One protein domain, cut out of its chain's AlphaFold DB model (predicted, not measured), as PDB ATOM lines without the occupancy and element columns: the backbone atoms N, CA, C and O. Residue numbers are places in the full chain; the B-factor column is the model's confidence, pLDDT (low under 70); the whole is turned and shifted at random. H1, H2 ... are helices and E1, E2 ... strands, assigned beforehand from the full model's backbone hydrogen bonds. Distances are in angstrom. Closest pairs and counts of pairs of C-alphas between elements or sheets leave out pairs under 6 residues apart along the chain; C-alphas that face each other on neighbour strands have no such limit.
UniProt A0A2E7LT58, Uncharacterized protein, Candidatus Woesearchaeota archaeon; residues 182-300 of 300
ATOM      1  N   CYS A 182     -32.922  49.457 -29.620       97.25
ATOM      2  CA  CYS A 182     -33.564  49.475 -30.925       97.25
ATOM      3  C   CYS A 182     -35.007  49.967 -30.851       97.25
ATOM      4  O   CYS A 182     -35.765  49.550 -29.974       97.25
ATOM      5  N   LEU A 183     -35.394  50.788 -31.826       97.62
ATOM      6  CA  LEU A 183     -36.757  51.266 -32.031       97.62
ATOM      7  C   LEU A 183     -37.344  50.685 -33.326       97.62
ATOM      8  O   LEU A 183     -36.668  50.631 -34.354       97.62
ATOM      9  N   LEU A 184     -38.599  50.244 -33.297       96.19
ATOM     10  CA  LEU A 184     -39.311  49.786 -34.495       96.19
ATOM     11  C   LEU A 184     -40.744  50.317 -34.513       96.19
ATOM     12  O   LEU A 184     -41.607  49.808 -33.800       96.19
ATOM     13  N   PHE A 185     -41.011  51.299 -35.368       95.62
ATOM     14  CA  PHE A 185     -42.332  51.904 -35.533       95.62
ATOM     15  C   PHE A 185     -42.852  51.679 -36.948       95.62
ATOM     16  O   PHE A 185     -42.788  52.555 -37.810       95.62
ATOM     17  N   ALA A 186     -43.323  50.463 -37.198       91.81
ATOM     18  CA  ALA A 186     -43.849  50.066 -38.493       91.81
ATOM     19  C   ALA A 186     -44.967  49.043 -38.344       91.81
ATOM     20  O   ALA A 186     -44.964  48.248 -37.400       91.81
ATOM     21  N   SER A 187     -45.897  49.042 -39.295       87.88
ATOM     22  CA  SER A 187     -46.994  48.084 -39.329       87.88
ATOM     23  C   SER A 187     -47.286  47.624 -40.748       87.88
ATOM     24  O   SER A 187     -47.316  48.396 -41.700       87.88
ATOM     25  N   ARG A 188     -47.599  46.334 -40.887       81.19
ATOM     26  CA  ARG A 188     -48.111  45.781 -42.150       81.19
ATOM     27  C   ARG A 188     -49.618  45.954 -42.304       81.19
ATOM     28  O   ARG A 188     -50.142  45.775 -43.394       81.19
ATOM     29  N   ILE A 189     -50.316  46.254 -41.212       83.81
ATOM     30  CA  ILE A 189     -51.766  46.428 -41.202       83.81
ATOM     31  C   ILE A 189     -52.053  47.866 -41.618       83.81
ATOM     32  O   ILE A 189     -51.663  48.784 -40.900       83.81
ATOM     33  N   ASP A 190     -52.765  48.052 -42.731       84.81
ATOM     34  CA  ASP A 190     -52.974  49.367 -43.355       84.81
ATOM     35  C   ASP A 190     -53.486  50.436 -42.386       84.81
ATOM     36  O   ASP A 190     -52.950  51.540 -42.346       84.81
ATOM     37  N   LYS A 191     -54.459  50.095 -41.531       87.56
ATOM     38  CA  LYS A 191     -55.029  51.029 -40.541       87.56
ATOM     39  C   LYS A 191     -54.071  51.426 -39.405       87.56
ATOM     40  O   LYS A 191     -54.421  52.276 -38.596       87.56
ATOM     41  N   LEU A 192     -52.921  50.762 -39.296       88.50
ATOM     42  CA  LEU A 192     -51.904  50.971 -38.260       88.50
ATOM     43  C   LEU A 192     -50.559  51.423 -38.851       88.50
ATOM     44  O   LEU A 192     -49.565  51.445 -38.128       88.50
ATOM     45  N   LYS A 193     -50.505  51.723 -40.156       88.94
ATOM     46  CA  LYS A 193     -49.319  52.306 -40.793       88.94
ATOM     47  C   LYS A 193     -49.062  53.711 -40.254       88.94
ATOM     48  O   LYS A 193     -50.000  54.462 -39.987       88.94
ATOM     49  N   GLY A 194     -47.789  54.082 -40.144       90.12
ATOM     50  CA  GLY A 194     -47.388  55.379 -39.599       90.12
ATOM     51  C   GLY A 194     -47.558  55.471 -38.078       90.12
ATOM     52  O   GLY A 194     -47.466  54.471 -37.369       90.12
ATOM     53  N   ARG A 195     -47.751  56.690 -37.558       91.25
ATOM     54  CA  ARG A 195     -47.812  56.945 -36.110       91.25
ATOM     55  C   ARG A 195     -49.230  56.800 -35.561       91.25
ATOM     56  O   ARG A 195     -50.156  57.440 -36.051       91.25
ATOM     57  N   TRP A 196     -49.369  56.042 -34.483       90.25
ATOM     58  CA  TRP A 196     -50.591  55.928 -33.675       90.25
ATOM     59  C   TRP A 196     -50.257  56.083 -32.181       90.25
ATOM     60  O   TRP A 196     -49.095  56.317 -31.853       90.25
ATOM     61  N   ASP A 197     -51.266  56.052 -31.294       89.56
ATOM     62  CA  ASP A 197     -51.144  56.460 -29.880       89.56
ATOM     63  C   ASP A 197     -50.039  55.702 -29.123       89.56
ATOM     64  O   ASP A 197     -50.234  54.608 -28.596       89.56
ATOM     65  N   ASP A 198     -48.865  56.327 -29.061       92.44
ATOM     66  CA  ASP A 198     -47.633  55.781 -28.514       92.44
ATOM     67  C   ASP A 198     -47.328  56.303 -27.106       92.44
ATOM     68  O   ASP A 198     -46.282  55.982 -26.544       92.44
ATOM     69  N   LYS A 199     -48.254  57.039 -26.474       94.88
ATOM     70  CA  LYS A 199     -48.040  57.668 -25.157       94.88
ATOM     71  C   LYS A 199     -47.641  56.663 -24.085       94.88
ATOM     72  O   LYS A 199     -46.774  56.936 -23.255       94.88
ATOM     73  N   ASN A 200     -48.274  55.490 -24.078       95.06
ATOM     74  CA  ASN A 200     -47.945  54.447 -23.106       95.06
ATOM     75  C   ASN A 200     -46.591  53.791 -23.403       95.06
ATOM     76  O   ASN A 200     -45.881  53.429 -22.467       95.06
ATOM     77  N   LEU A 201     -46.199  53.706 -24.676       95.88
ATOM     78  CA  LEU A 201     -44.882  53.218 -25.079       95.88
ATOM     79  C   LEU A 201     -43.778  54.220 -24.702       95.88
ATOM     80  O   LEU A 201     -42.766  53.824 -24.128       95.88
ATOM     81  N   ILE A 202     -44.012  55.519 -24.917       96.81
ATOM     82  CA  ILE A 202     -43.121  56.621 -24.517       96.81
ATOM     83  C   ILE A 202     -42.857  56.598 -23.005       96.81
ATOM     84  O   ILE A 202     -41.714  56.743 -22.573       96.81
ATOM     85  N   LYS A 203     -43.890  56.373 -22.176       96.12
ATOM     86  CA  LYS A 203     -43.724  56.253 -20.714       96.12
ATOM     87  C   LYS A 203     -42.723  55.162 -20.332       96.12
ATOM     88  O   LYS A 203     -41.909  55.380 -19.439       96.12
ATOM     89  N   GLU A 204     -42.757  54.013 -21.004       95.69
ATOM     90  CA  GLU A 204     -41.785  52.945 -20.758       95.69
ATOM     91  C   GLU A 204     -40.404  53.275 -21.331       95.69
ATOM     92  O   GLU A 204     -39.394  52.981 -20.692       95.69
ATOM     93  N   ALA A 205     -40.354  53.944 -22.485       97.25
ATOM     94  CA  ALA A 205     -39.113  54.346 -23.137       97.25
ATOM     95  C   ALA A 205     -38.277  55.336 -22.312       97.25
ATOM     96  O   ALA A 205     -37.051  55.291 -22.376       97.25
ATOM     97  N   ARG A 206     -38.907  56.162 -21.461       97.38
ATOM     98  CA  ARG A 206     -38.219  57.114 -20.563       97.38
ATOM     99  C   ARG A 206     -37.168  56.470 -19.654       97.38
ATOM    100  O   ARG A 206     -36.221  57.144 -19.264       97.38
ATOM    101  N   LYS A 207     -37.292  55.175 -19.350       96.75
ATOM    102  CA  LYS A 207     -36.305  54.411 -18.560       96.75
ATOM    103  C   LYS A 207     -34.953  54.259 -19.263       96.75
ATOM    104  O   LYS A 207     -33.967  53.943 -18.608       96.75
ATOM    105  N   TYR A 208     -34.930  54.454 -20.577       97.06
ATOM    106  CA  TYR A 208     -33.769  54.261 -21.439       97.06
ATOM    107  C   TYR A 208     -33.286  55.561 -22.079       97.06
ATOM    108  O   TYR A 208     -32.500  55.515 -23.026       97.06
ATOM    109  N   LYS A 209     -33.772  56.707 -21.586       97.25
ATOM    110  CA  LYS A 209     -33.435  58.029 -22.110       97.25
ATOM    111  C   LYS A 209     -31.919  58.175 -22.311       97.25
ATOM    112  O   LYS A 209     -31.139  57.678 -21.501       97.25
ATOM    113  N   ASP A 210     -31.540  58.841 -23.397       96.44
ATOM    114  CA  ASP A 210     -30.162  59.162 -23.785       96.44
ATOM    115  C   ASP A 210     -29.316  57.945 -24.216       96.44
ATOM    116  O   ASP A 210     -28.151  58.101 -24.582       96.44
ATOM    117  N   THR A 211     -29.890  56.735 -24.256       96.50
ATOM    118  CA  THR A 211     -29.213  55.566 -24.845       96.50
ATOM    119  C   THR A 211     -29.211  55.687 -26.373       96.50
ATOM    120  O   THR A 211     -30.281  55.892 -26.946       96.50
ATOM    121  N   PRO A 212     -28.074  55.516 -27.074       96.69
ATOM    122  CA  PRO A 212     -28.064  55.466 -28.532       96.69
ATOM    123  C   PRO A 212     -28.972  54.356 -29.066       96.69
ATOM    124  O   PRO A 212     -29.030  53.260 -28.498       96.69
ATOM    125  N   VAL A 213     -29.678  54.618 -30.168       96.94
ATOM    126  CA  VAL A 213     -30.595  53.630 -30.752       96.94
ATOM    127  C   VAL A 213     -30.373  53.404 -32.237       96.94
ATOM    128  O   VAL A 213     -30.176  54.329 -33.021       96.94
ATOM    129  N   TYR A 214     -30.518  52.156 -32.656       96.69
ATOM    130  CA  TYR A 214     -30.901  51.867 -34.031       96.69
ATOM    131  C   TYR A 214     -32.410  52.000 -34.182       96.69
ATOM    132  O   TYR A 214     -33.150  51.625 -33.276       96.69
ATOM    133  N   TYR A 215     -32.900  52.495 -35.312       96.31
ATOM    134  CA  TYR A 215     -34.337  52.628 -35.512       96.31
ATOM    135  C   TYR A 215     -34.789  52.315 -36.930       96.31
ATOM    136  O   TYR A 215     -34.072  52.537 -37.899       96.31
ATOM    137  N   TYR A 216     -36.028  51.857 -37.045       95.44
ATOM    138  CA  TYR A 216     -36.811  51.935 -38.271       95.44
ATOM    139  C   TYR A 216     -38.171  52.539 -37.927       95.44
ATOM    140  O   TYR A 216     -38.784  52.148 -36.933       95.44
ATOM    141  N   SER A 217     -38.631  53.502 -38.722       95.25
ATOM    142  CA  SER A 217     -39.891  54.207 -38.485       95.25
ATOM    143  C   SER A 217     -40.569  54.564 -39.804       95.25
ATOM    144  O   SER A 217     -39.909  55.034 -40.728       95.25
ATOM    145  N   GLU A 218     -41.885  54.375 -39.869       93.62
ATOM    146  CA  GLU A 218     -42.740  54.808 -40.986       93.62
ATOM    147  C   GLU A 218     -43.124  56.298 -40.908       93.62
ATOM    148  O   GLU A 218     -43.805  56.812 -41.792       93.62
ATOM    149  N   PHE A 219     -42.694  57.003 -39.860       93.94
ATOM    150  CA  PHE A 219     -42.875  58.444 -39.685       93.94
ATOM    151  C   PHE A 219     -41.581  59.112 -39.207       93.94
ATOM    152  O   PHE A 219     -40.706  58.455 -38.635       93.94
ATOM    153  N   ASP A 220     -41.457  60.422 -39.428       94.31
ATOM    154  CA  ASP A 220     -40.287  61.173 -38.970       94.31
ATOM    155  C   ASP A 220     -40.285  61.312 -37.441       94.31
ATOM    156  O   ASP A 220     -41.284  61.698 -36.833       94.31
ATOM    157  N   LEU A 221     -39.148  60.986 -36.829       95.38
ATOM    158  CA  LEU A 221     -38.945  61.118 -35.392       95.38
ATOM    159  C   LEU A 221     -38.507  62.531 -34.991       95.38
ATOM    160  O   LEU A 221     -38.644  62.856 -33.816       95.38
ATOM    161  N   ASN A 222     -38.015  63.364 -35.918       94.69
ATOM    162  CA  ASN A 222     -37.592  64.740 -35.628       94.69
ATOM    163  C   ASN A 222     -38.715  65.563 -34.986       94.69
ATOM    164  O   ASN A 222     -39.861  65.508 -35.436       94.69
ATOM    165  N   ASN A 223     -38.374  66.388 -33.993       92.62
ATOM    166  CA  ASN A 223     -39.329  67.248 -33.279       92.62
ATOM    167  C   ASN A 223     -40.480  66.470 -32.606       92.62
ATOM    168  O   ASN A 223     -41.587  66.985 -32.446       92.62
ATOM    169  N   THR A 224     -40.239  65.214 -32.228       94.81
ATOM    170  CA  THR A 224     -41.167  64.407 -31.423       94.81
ATOM    171  C   THR A 224     -40.542  64.075 -30.070       94.81
ATOM    172  O   THR A 224     -39.332  64.182 -29.902       94.81
ATOM    173  N   GLU A 225     -41.333  63.582 -29.111       96.00
ATOM    174  CA  GLU A 225     -40.787  63.077 -27.839       96.00
ATOM    175  C   GLU A 225     -39.731  61.972 -28.045       96.00
ATOM    176  O   GLU A 225     -38.847  61.809 -27.211       96.00
ATOM    177  N   TRP A 226     -39.771  61.224 -29.156       97.12
ATOM    178  CA  TRP A 226     -38.737  60.235 -29.475       97.12
ATOM    179  C   TRP A 226     -37.379  60.876 -29.787       97.12
ATOM    180  O   TRP A 226     -36.356  60.282 -29.457       97.12
ATOM    181  N   ASP A 227     -37.370  62.080 -30.369       96.19
ATOM    182  CA  ASP A 227     -36.166  62.887 -30.626       96.19
ATOM    183  C   ASP A 227     -35.503  63.308 -29.309       96.19
ATOM    184  O   ASP A 227     -34.300  63.152 -29.121       96.19
ATOM    185  N   GLU A 228     -36.320  63.765 -28.356       96.31
ATOM    186  CA  GLU A 228     -35.870  64.177 -27.025       96.31
ATOM    187  C   GLU A 228     -35.368  63.001 -26.180       96.31
ATOM    188  O   GLU A 228     -34.480  63.165 -25.342       96.31
ATOM    189  N   LEU A 229     -35.971  61.819 -26.349       97.69
ATOM    190  CA  LEU A 229     -35.578  60.620 -25.614       97.69
ATOM    191  C   LEU A 229     -34.321  59.966 -26.182       97.69
ATOM    192  O   LEU A 229     -33.532  59.418 -25.411       97.69
ATOM    193  N   PHE A 230     -34.153  60.003 -27.505       97.38
ATOM    194  CA  PHE A 230     -33.097  59.293 -28.222       97.38
ATOM    195  C   PHE A 230     -32.469  60.184 -29.310       97.38
ATOM    196  O   PHE A 230     -32.673  59.947 -30.507       97.38
ATOM    197  N   PRO A 231     -31.676  61.198 -28.915       95.88
ATOM    198  CA  PRO A 231     -31.086  62.150 -29.859       95.88
ATOM    199  C   PRO A 231     -30.022  61.511 -30.768       95.88
ATOM    200  O   PRO A 231     -29.827  61.944 -31.902       95.88
ATOM    201  N   VAL A 232     -29.340  60.460 -30.297       95.38
ATOM    202  CA  VAL A 232     -28.352  59.704 -31.081       95.38
ATOM    203  C   VAL A 232     -29.029  58.478 -31.685       95.38
ATOM    204  O   VAL A 232     -29.313  57.506 -30.979       95.38
ATOM    205  N   ARG A 233     -29.296  58.518 -32.997       93.88
ATOM    206  CA  ARG A 233     -30.050  57.463 -33.679       93.88
ATOM    207  C   ARG A 233     -29.547  57.126 -35.081       93.88
ATOM    208  O   ARG A 233     -29.172  58.011 -35.844       93.88
ATOM    209  N   TYR A 234     -29.632  55.845 -35.436       94.19
ATOM    210  CA  TYR A 234     -29.125  55.291 -36.695       94.19
ATOM    211  C   TYR A 234     -30.201  54.485 -37.417       94.19
ATOM    212  O   TYR A 234     -30.801  53.576 -36.843       94.19
ATOM    213  N   ASN A 235     -30.474  54.818 -38.677       93.25
ATOM    214  CA  ASN A 235     -31.597  54.234 -39.407       93.25
ATOM    215  C   ASN A 235     -31.241  52.861 -40.008       93.25
ATOM    216  O   ASN A 235     -30.296  52.734 -40.782       93.25
ATOM    217  N   LEU A 236     -32.048  51.849 -39.697       92.62
ATOM    218  CA  LEU A 236     -31.913  50.467 -40.154       92.62
ATOM    219  C   LEU A 236     -32.447  50.218 -41.573       92.62
ATOM    220  O   LEU A 236     -32.231  49.138 -42.112       92.62
ATOM    221  N   ALA A 237     -33.138  51.179 -42.195       89.75
ATOM    222  CA  ALA A 237     -33.860  50.983 -43.460       89.75
ATOM    223  C   ALA A 237     -32.988  50.509 -44.635       89.75
ATOM    224  O   ALA A 237     -33.507  49.932 -45.586       89.75
ATOM    225  N   LYS A 238     -31.674  50.763 -44.590       89.00
ATOM    226  CA  LYS A 238     -30.724  50.337 -45.632       89.00
ATOM    227  C   LYS A 238     -30.155  48.934 -45.411       89.00
ATOM    228  O   LYS A 238     -29.447  48.438 -46.280       89.00
ATOM    229  N   LEU A 239     -30.433  48.319 -44.265       90.94
ATOM    230  CA  LEU A 239     -29.937  46.995 -43.908       90.94
ATOM    231  C   LEU A 239     -30.934  45.916 -44.317       90.94
ATOM    232  O   LEU A 239     -32.152  46.110 -44.243       90.94
ATOM    233  N   SER A 240     -30.415  44.748 -44.678       91.81
ATOM    234  CA  SER A 240     -31.225  43.552 -44.892       91.81
ATOM    235  C   SER A 240     -31.956  43.140 -43.609       91.81
ATOM    236  O   SER A 240     -31.512  43.422 -42.494       91.81
ATOM    237  N   LEU A 241     -33.064  42.402 -43.745       92.19
ATOM    238  CA  LEU A 241     -33.812  41.892 -42.588       92.19
ATOM    239  C   LEU A 241     -32.929  41.073 -41.637       92.19
ATOM    240  O   LEU A 241     -33.079  41.169 -40.421       92.19
ATOM    241  N   ARG A 242     -31.979  40.298 -42.176       93.44
ATOM    242  CA  ARG A 242     -31.062  39.494 -41.364       93.44
ATOM    243  C   ARG A 242     -30.118  40.362 -40.536       93.44
ATOM    244  O   ARG A 242     -29.956  40.109 -39.348       93.44
ATOM    245  N   GLU A 243     -29.548  41.406 -41.130       93.25
ATOM    246  CA  GLU A 243     -28.702  42.364 -40.409       93.25
ATOM    247  C   GLU A 243     -29.491  43.103 -39.322       93.25
ATOM    248  O   GLU A 243     -29.002  43.262 -38.204       93.25
ATOM    249  N   GLN A 244     -30.742  43.483 -39.604       93.88
ATOM    250  CA  GLN A 244     -31.626  44.076 -38.599       93.88
ATOM    251  C   GLN A 244     -31.870  43.120 -37.422       93.88
ATOM    252  O   GLN A 244     -31.801  43.546 -36.271       93.88
ATOM    253  N   LEU A 245     -32.107  41.829 -37.682       94.94
ATOM    254  CA  LEU A 245     -32.262  40.814 -36.632       94.94
ATOM    255  C   LEU A 245     -30.986  40.646 -35.797       94.94
ATOM    256  O   LEU A 245     -31.082  40.574 -34.572       94.94
ATOM    257  N   VAL A 246     -29.802  40.648 -36.422       94.31
ATOM    258  CA  VAL A 246     -28.518  40.609 -35.698       94.31
ATOM    259  C   VAL A 246     -28.406  41.805 -34.754       94.31
ATOM    260  O   VAL A 246     -28.194  41.619 -33.556       94.31
ATOM    261  N   ILE A 247     -28.599  43.027 -35.265       94.38
ATOM    262  CA  ILE A 247     -28.501  44.256 -34.465       94.38
ATOM    263  C   ILE A 247     -29.484  44.207 -33.296       94.38
ATOM    264  O   ILE A 247     -29.089  44.431 -32.152       94.38
ATOM    265  N   LYS A 248     -30.746  43.858 -33.561       94.62
ATOM    266  CA  LYS A 248     -31.802  43.813 -32.545       94.62
ATOM    267  C   LYS A 248     -31.588  42.714 -31.508       94.62
ATOM    268  O   LYS A 248     -31.927  42.928 -30.349       94.62
ATOM    269  N   SER A 249     -31.000  41.577 -31.885       94.06
ATOM    270  CA  SER A 249     -30.665  40.498 -30.944       94.06
ATOM    271  C   SER A 249     -29.582  40.900 -29.939       94.06
ATOM    272  O   SER A 249     -29.588  40.426 -28.811       94.06
ATOM    273  N   ARG A 250     -28.678  41.809 -30.320       93.12
ATOM    274  CA  ARG A 250     -27.589  42.309 -29.465       93.12
ATOM    275  C   ARG A 250     -27.965  43.570 -28.679       93.12
ATOM    276  O   ARG A 250     -27.191  44.014 -27.837       93.12
ATOM    277  N   ALA A 251     -29.131  44.155 -28.952       95.06
ATOM    278  CA  ALA A 251     -29.594  45.363 -28.286       95.06
ATOM    279  C   ALA A 251     -29.942  45.101 -26.813       95.06
ATOM    280  O   ALA A 251     -30.496  44.062 -26.459       95.06
ATOM    281  N   LYS A 252     -29.722  46.099 -25.954       95.62
ATOM    282  CA  LYS A 252     -30.126  46.058 -24.539       95.62
ATOM    283  C   LYS A 252     -31.646  46.017 -24.377       95.62
ATOM    284  O   LYS A 252     -32.180  45.378 -23.468       95.62
ATOM    285  N   PHE A 253     -32.346  46.715 -25.265       96.50
ATOM    286  CA  PHE A 253     -33.799  46.749 -25.325       96.50
ATOM    287  C   PHE A 253     -34.284  46.927 -26.763       96.50
ATOM    288  O   PHE A 253     -33.616  47.535 -27.599       96.50
ATOM    289  N   ASN A 254     -35.494  46.442 -27.015       97.56
ATOM    290  CA  ASN A 254     -36.248  46.643 -28.239       97.56
ATOM    291  C   ASN A 254     -37.598  47.263 -27.872       97.56
ATOM    292  O   ASN A 254     -38.375  46.654 -27.139       97.56
ATOM    293  N   ILE A 255     -37.867  48.474 -28.357       97.75
ATOM    294  CA  ILE A 255     -39.117  49.207 -28.126       97.75
ATOM    295  C   ILE A 255     -39.806  49.428 -29.467       97.75
ATOM    296  O   ILE A 255     -39.168  49.819 -30.441       97.75
ATOM    297  N   GLY A 256     -41.108  49.199 -29.554       96.38
ATOM    298  CA  GLY A 256     -41.789  49.456 -30.815       96.38
ATOM    299  C   GLY A 256     -43.228  49.005 -30.866       96.38
ATOM    300  O   GLY A 256     -43.821  48.634 -29.860       96.38
ATOM    301  N   TYR A 257     -43.782  49.015 -32.068       95.12
ATOM    302  CA  TYR A 257     -45.057  48.374 -32.351       95.12
ATOM    303  C   TYR A 257     -44.885  46.853 -32.396       95.12
ATOM    304  O   TYR A 257     -43.794  46.339 -32.669       95.12
ATOM    305  N   GLN A 258     -45.961  46.126 -32.098       91.81
ATOM    306  CA  GLN A 258     -45.981  44.678 -32.267       91.81
ATOM    307  C   GLN A 258     -45.734  44.335 -33.743       91.81
ATOM    308  O   GLN A 258     -46.510  44.710 -34.623       91.81
ATOM    309  N   ALA A 259     -44.630  43.640 -34.005       89.81
ATOM    310  CA  ALA A 259     -44.176  43.300 -35.342       89.81
ATOM    311  C   ALA A 259     -43.250  42.083 -35.290       89.81
ATOM    312  O   ALA A 259     -42.448  41.941 -34.366       89.81
ATOM    313  N   GLY A 260     -43.277  41.279 -36.357       88.31
ATOM    314  CA  GLY A 260     -42.531  40.022 -36.436       88.31
ATOM    315  C   GLY A 260     -41.026  40.136 -36.169       88.31
ATOM    316  O   GLY A 260     -40.439  39.220 -35.610       88.31
ATOM    317  N   ILE A 261     -40.400  41.266 -36.520       90.50
ATOM    318  CA  ILE A 261     -38.969  41.503 -36.256       90.50
ATOM    319  C   ILE A 261     -38.693  41.660 -34.748       90.50
ATOM    320  O   ILE A 261     -37.681  41.160 -34.268       90.50
ATOM    321  N   ASN A 262     -39.563  42.346 -33.996       90.25
ATOM    322  CA  ASN A 262     -39.426  42.453 -32.535       90.25
ATOM    323  C   ASN A 262     -39.689  41.092 -31.876       90.25
ATOM    324  O   ASN A 262     -38.911  40.636 -31.040       90.25
ATOM    325  N   ASP A 263     -40.741  40.410 -32.321       89.69
ATOM    326  CA  ASP A 263     -41.133  39.093 -31.818       89.69
ATOM    327  C   ASP A 263     -39.997  38.057 -31.963       89.69
ATOM    328  O   ASP A 263     -39.736  37.269 -31.047       89.69
ATOM    329  N   ALA A 264     -39.249  38.124 -33.071       93.81
ATOM    330  CA  ALA A 264     -38.132  37.237 -33.393       93.81
ATOM    331  C   ALA A 264     -36.952  37.286 -32.411       93.81
ATOM    332  O   ALA A 264     -36.183  36.329 -32.341       93.81
ATOM    333  N   VAL A 265     -36.779  38.386 -31.671       94.25
ATOM    334  CA  VAL A 265     -35.608  38.607 -30.802       94.25
ATOM    335  C   VAL A 265     -35.946  38.586 -29.309       94.25
ATOM    336  O   VAL A 265     -35.134  38.992 -28.472       94.25
ATOM    337  N   SER A 266     -37.136  38.092 -28.967       92.12
ATOM    338  CA  SER A 266     -37.684  38.047 -27.603       92.12
ATOM    339  C   SER A 266     -36.849  37.242 -26.599       92.12
ATOM    340  O   SER A 266     -36.891  37.525 -25.401       92.12
ATOM    341  N   ARG A 267     -36.052  36.270 -27.059       93.25
ATOM    342  CA  ARG A 267     -35.128  35.507 -26.203       93.25
ATOM    343  C   ARG A 267     -33.869  36.284 -25.809       93.25
ATOM    344  O   ARG A 267     -33.328  36.026 -24.737       93.25
ATOM    345  N   PHE A 268     -33.408  37.215 -26.643       91.38
ATOM    346  CA  PHE A 268     -32.076  37.822 -26.504       91.38
ATOM    347  C   PHE A 268     -32.062  39.132 -25.724       91.38
ATOM    348  O   PHE A 268     -31.064  39.480 -25.103       91.38
ATOM    349  N   SER A 269     -33.157  39.881 -25.784       88.75
ATOM    350  CA  SER A 269     -33.195  41.269 -25.333       88.75
ATOM    351  C   SER A 269     -34.532  41.600 -24.690       88.75
ATOM    352  O   SER A 269     -35.545  40.935 -24.924       88.75
ATOM    353  N   ASN A 270     -34.557  42.661 -23.883       94.00
ATOM    354  CA  ASN A 270     -35.803  43.121 -23.291       94.00
ATOM    355  C   ASN A 270     -36.712  43.723 -24.373       94.00
ATOM    356  O   ASN A 270     -36.411  44.788 -24.909       94.00
ATOM    357  N   ASN A 271     -37.826  43.059 -24.676       95.44
ATOM    358  CA  ASN A 271     -38.776  43.506 -25.691       95.44
ATOM    359  C   ASN A 271     -39.972  44.194 -25.032       95.44
ATOM    360  O   ASN A 271     -40.605  43.644 -24.128       95.44
ATOM    361  N   ILE A 272     -40.268  45.413 -25.472       96.50
ATOM    362  CA  ILE A 272     -41.370  46.244 -24.994       96.50
ATOM    363  C   ILE A 272     -42.169  46.668 -26.219       96.50
ATOM    364  O   ILE A 272     -41.721  47.499 -27.011       96.50
ATOM    365  N   VAL A 273     -43.347  46.085 -26.393       95.50
ATOM    366  CA  VAL A 273     -44.123  46.258 -27.621       95.50
ATOM    367  C   VAL A 273     -45.487  46.859 -27.328       95.50
ATOM    368  O   VAL A 273     -46.203  46.413 -26.434       95.50
ATOM    369  N   LEU A 274     -45.858  47.875 -28.097       95.31
ATOM    370  CA  LEU A 274     -47.208  48.408 -28.117       95.31
ATOM    371  C   LEU A 274     -48.063  47.528 -29.026       95.31
ATOM    372  O   LEU A 274     -47.782  47.394 -30.220       95.31
ATOM    373  N   THR A 275     -49.104  46.935 -28.457       93.44
ATOM    374  CA  THR A 275     -50.059  46.113 -29.194       93.44
ATOM    375  C   THR A 275     -51.342  46.903 -29.478       93.44
ATOM    376  O   THR A 275     -51.851  47.595 -28.590       93.44
ATOM    377  N   PRO A 276     -51.880  46.824 -30.708       90.38
ATOM    378  CA  PRO A 276     -53.164  47.427 -31.057       90.38
ATOM    379  C   PRO A 276     -54.358  46.567 -30.605       90.38
ATOM    380  O   PRO A 276     -55.501  46.948 -30.850       90.38
ATOM    381  N   TYR A 277     -54.110  45.388 -30.028       89.56
ATOM    382  CA  TYR A 277     -55.136  44.413 -29.671       89.56
ATOM    383  C   TYR A 277     -55.464  44.473 -28.177       89.56
ATOM    384  O   TYR A 277     -54.579  44.671 -27.341       89.56
ATOM    385  N   ASP A 278     -56.731  44.239 -27.831       87.50
ATOM    386  CA  ASP A 278     -57.149  44.086 -26.432       87.50
ATOM    387  C   ASP A 278     -56.593  42.788 -25.828       87.50
ATOM    388  O   ASP A 278     -56.072  42.802 -24.711       87.50
ATOM    389  N   ASP A 279     -56.601  41.709 -26.620       84.81
ATOM    390  CA  ASP A 279     -56.019  40.406 -26.299       84.81
ATOM    391  C   ASP A 279     -55.159  39.894 -27.464       84.81
ATOM    392  O   ASP A 279     -55.584  39.900 -28.620       84.81
ATOM    393  N   ILE A 280     -53.953  39.411 -27.156       86.56
ATOM    394  CA  ILE A 280     -52.958  38.976 -28.157       86.56
ATOM    395  C   ILE A 280     -53.158  37.503 -28.566       86.56
ATOM    396  O   ILE A 280     -52.752  37.099 -29.658       86.56
ATOM    397  N   LYS A 281     -53.846  36.721 -27.720       86.88
ATOM    398  CA  LYS A 281     -54.179  35.301 -27.928       86.88
ATOM    399  C   LYS A 281     -52.940  34.464 -28.281       86.88
ATOM    400  O   LYS A 281     -51.891  34.653 -27.683       86.88
ATOM    401  N   GLU A 282     -53.024  33.555 -29.254       82.75
ATOM    402  CA  GLU A 282     -51.928  32.641 -29.604       82.75
ATOM    403  C   GLU A 282     -50.653  33.324 -30.132       82.75
ATOM    404  O   GLU A 282     -49.602  32.687 -30.181       82.75
ATOM    405  N   ASN A 283     -50.714  34.607 -30.504       85.69
ATOM    406  CA  ASN A 283     -49.548  35.377 -30.960       85.69
ATOM    407  C   ASN A 283     -48.706  35.928 -29.801       85.69
ATOM    408  O   ASN A 283     -47.811  36.748 -30.010       85.69
ATOM    409  N   ILE A 284     -49.038  35.541 -28.574       92.06
ATOM    410  CA  ILE A 284     -48.328  35.960 -27.380       92.06
ATOM    411  C   ILE A 284     -46.998  35.227 -27.259       92.06
ATOM    412  O   ILE A 284     -46.875  34.071 -27.658       92.06
ATOM    413  N   ILE A 285     -45.986  35.905 -26.726       93.19
ATOM    414  CA  ILE A 285     -44.628  35.375 -26.608       93.19
ATOM    415  C   ILE A 285     -44.132  35.626 -25.190       93.19
ATOM    416  O   ILE A 285     -44.156  36.762 -24.706       93.19
ATOM    417  N   ARG A 286     -43.652  34.569 -24.527       91.38
ATOM    418  CA  ARG A 286     -43.067  34.677 -23.185       91.38
ATOM    419  C   ARG A 286     -41.883  35.645 -23.175       91.38
ATOM    420  O   ARG A 286     -41.071  35.676 -24.098       91.38
ATOM    421  N   GLY A 287     -41.753  36.412 -22.102       89.25
ATOM    422  CA  GLY A 287     -40.686  37.387 -21.898       89.25
ATOM    423  C   GLY A 287     -40.878  38.719 -22.628       89.25
ATOM    424  O   GLY A 287     -40.102  39.645 -22.384       89.25
ATOM    425  N   VAL A 288     -41.901  38.859 -23.476       94.06
ATOM    426  CA  VAL A 288     -42.246  40.139 -24.106       94.06
ATOM    427  C   VAL A 288     -43.138  40.954 -23.169       94.06
ATOM    428  O   VAL A 288     -44.111  40.452 -22.606       94.06
ATOM    429  N   ASN A 289     -42.816  42.236 -22.994       95.12
ATOM    430  CA  ASN A 289     -43.648  43.170 -22.242       95.12
ATOM    431  C   ASN A 289     -44.613  43.860 -23.208       95.12
ATOM    432  O   ASN A 289     -44.237  44.806 -23.907       95.12
ATOM    433  N   TYR A 290     -45.859  43.402 -23.239       95.31
ATOM    434  CA  TYR A 290     -46.894  44.014 -24.059       95.31
ATOM    435  C   TYR A 290     -47.531  45.194 -23.330       95.31
ATOM    436  O   TYR A 290     -47.934  45.094 -22.167       95.31
ATOM    437  N   ILE A 291     -47.646  46.311 -24.036       95.62
ATOM    438  CA  ILE A 291     -48.350  47.515 -23.612       95.62
ATOM    439  C   ILE A 291     -49.577  47.650 -24.500       95.62
ATOM    440  O   ILE A 291     -49.455  47.720 -25.721       95.62
ATOM    441  N   HIS A 292     -50.756  47.699 -23.900       94.38
ATOM    442  CA  HIS A 292     -52.000  47.918 -24.625       94.38
ATOM    443  C   HIS A 292     -52.299  49.418 -24.739       94.38
ATOM    444  O   HIS A 292     -51.840  50.232 -23.929       94.38
ATOM    445  N   LEU A 293     -53.128  49.791 -25.714       92.19
ATOM    446  CA  LEU A 293     -53.554  51.179 -25.929       92.19
ATOM    447  C   LEU A 293     -54.218  51.811 -24.696       92.19
ATOM    448  O   LEU A 293     -53.979  52.976 -24.391       92.19
ATOM    449  N   ASN A 294     -54.976  51.029 -23.927       91.94
ATOM    450  CA  ASN A 294     -55.596  51.476 -22.674       91.94
ATOM    451  C   ASN A 294     -54.613  51.587 -21.484       91.94
ATOM    452  O   ASN A 294     -55.027  51.920 -20.377       91.94
ATOM    453  N   GLY A 295     -53.326  51.294 -21.685       90.06
ATOM    454  CA  GLY A 295     -52.289  51.335 -20.652       90.06
ATOM    455  C   GLY A 295     -52.155  50.058 -19.821       90.06
ATOM    456  O   GLY A 295     -51.244  49.983 -18.992       90.06
ATOM    457  N   LYS A 296     -52.999  49.039 -20.050       93.25
ATOM    458  CA  LYS A 296     -52.808  47.694 -19.486       93.25
ATOM    459  C   LYS A 296     -51.443  47.163 -19.921       93.25
ATOM    460  O   LYS A 296     -51.001  47.389 -21.049       93.25
ATOM    461  N   LYS A 297     -50.788  46.437 -19.019       91.75
ATOM    462  CA  LYS A 297     -49.538  45.731 -19.295       91.75
ATOM    463  C   LYS A 297     -49.776  44.238 -19.162       91.75
ATOM    464  O   LYS A 297     -50.362  43.807 -18.172       91.75
ATOM    465  N   THR A 298     -49.282  43.482 -20.128       89.19
ATOM    466  CA  THR A 298     -49.310  42.020 -20.111       89.19
ATOM    467  C   THR A 298     -47.870  41.532 -20.196       89.19
ATOM    468  O   THR A 298     -47.140  41.882 -21.123       89.19
ATOM    469  N   LYS A 299     -47.449  40.772 -19.183       81.12
ATOM    470  CA  LYS A 299     -46.126  40.157 -19.096       81.12
ATOM    471  C   LYS A 299     -46.315  38.705 -18.685       81.12
ATOM    472  O   LYS A 299     -47.007  38.451 -17.699       81.12
ATOM    473  N   ILE A 300     -45.723  37.801 -19.451       73.50
ATOM    474  CA  ILE A 300     -45.817  36.345 -19.292       73.50
ATOM    475  C   ILE A 300     -44.408  35.783 -19.290       73.50
ATOM    476  O   ILE A 300     -43.575  36.318 -20.056       73.50
TER     477      ILE A 300
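AT A GLANCE: This is residues 182 to 300 of the 300 residues of an uncharacterized protein of Candidatus Woesearchaeota archaeon (UniProt A0A2E7LT58). One twisted sheet of seven strands forms the core, with H1 covering one face and H3 the opposite face; H2 packs on H1, away from the sheet, and short H4 grazes the sheet near H3. Six neighbouring strands run parallel, and the hairpin E6 and E7 adds the one antiparallel strand at an edge. The 119 printed residues hold four named helices and seven named strands along the chain as E1 H1 E2 H2 E3 H3 E4 H4 E5 E6 E7, and the mixed sheet has the order E3 E2 E1 E4 E5 E6 E7. The class is mixed, with 29 residues in helices and 31 in strands. The whole is compact, with a radius of gyration of the C-alphas of 13.2 A, and rounded, spanning 34 by 29 by 29 A.

HOW THE PARTS SIT: E1, residues 182 to 185, is an inner strand of the sheet. H1, residues 199 to 208, is on the sheet at a height of 8.8 A, lies over E5, residues 270 to 275, and runs along the strands, at 6 degrees to E5 on the local plane; their closest C-alphas, of Leu 201 and Leu 274, are 6.1 A apart. E2, residues 213 to 217, is the parallel neighbour of E1 at 12 degrees, with N 183 and O 214 at 2.8 A. H2, residues 225 to 229, is not on the sheet but touches H1, the closest C-alphas being those of Arg 206 and Leu 229, 6.7 A apart. E3, residues 233 to 235, an edge strand, is parallel to E2 at 47 degrees, with N 215 and O 234 at 2.8 A. H3, residues 241 to 250, is on the opposite face from H1 at a height of 9.6 A. It lies over E1 and only just over E2, where 3 of its C-alphas fall, and is only just slantwise to the strands, at 32 degrees to E1 on the local plane. E4, residues 253 to 257, is parallel to E1 at 2 degrees, with N 184 and O 255 at 2.9 A, and to E5 at 10 degrees, with N 254 and O 270 at 2.8 A. H4, residues 260 to 263, only grazes the sheet with residues 261 to 263; it is close to H3 but not clearly touching, the closest C-alphas being those of Leu 245 and Ile 261, 6.8 A apart. E6, residues 288 to 292, is parallel to E5 at 27 degrees, with N 291 and O 273 at 2.8 A. E7, residues 297 to 299, an edge strand, forms a hairpin with E6, antiparallel at 161 degrees, with N 290 and O 298 at 2.9 A. E1, H1, E2, then E2, H2, E3, and E4, H4, E5 are strand-helix-strand units, parallel neighbour strands with a helix between them along the chain; E3, H3, E4 is a split one, with E2 and E1 between its strands, and the four crossovers are right-handed. In H2 and H3 every O i to N i+4 pair is within hydrogen-bond range, in H1 4 of 6; H4 is too short for such a pair.

IN THESE COORDINATES: E1 begins at C-alpha 182, (-33.564, 49.475, -30.925). H1 measures 15.1 A, H3 14.5 A, E4 13.4 A and E5 15.7 A from first to last C-alpha. H3 begins at C-alpha 241, (-33.812, 41.892, -42.588), and E7 ends at C-alpha 299, (-46.126, 40.157, -19.096).

THE WHOLE: The C-alphas farthest apart, those of Asn 223 and Glu 282, are 37.0 A apart. The printed part has no cut and ends at the chain's last residue, 300. The links E1 to H1 and E5 to E6 are long. The mean pLDDT of the printed part is 92.8, and no printed residue is under 70.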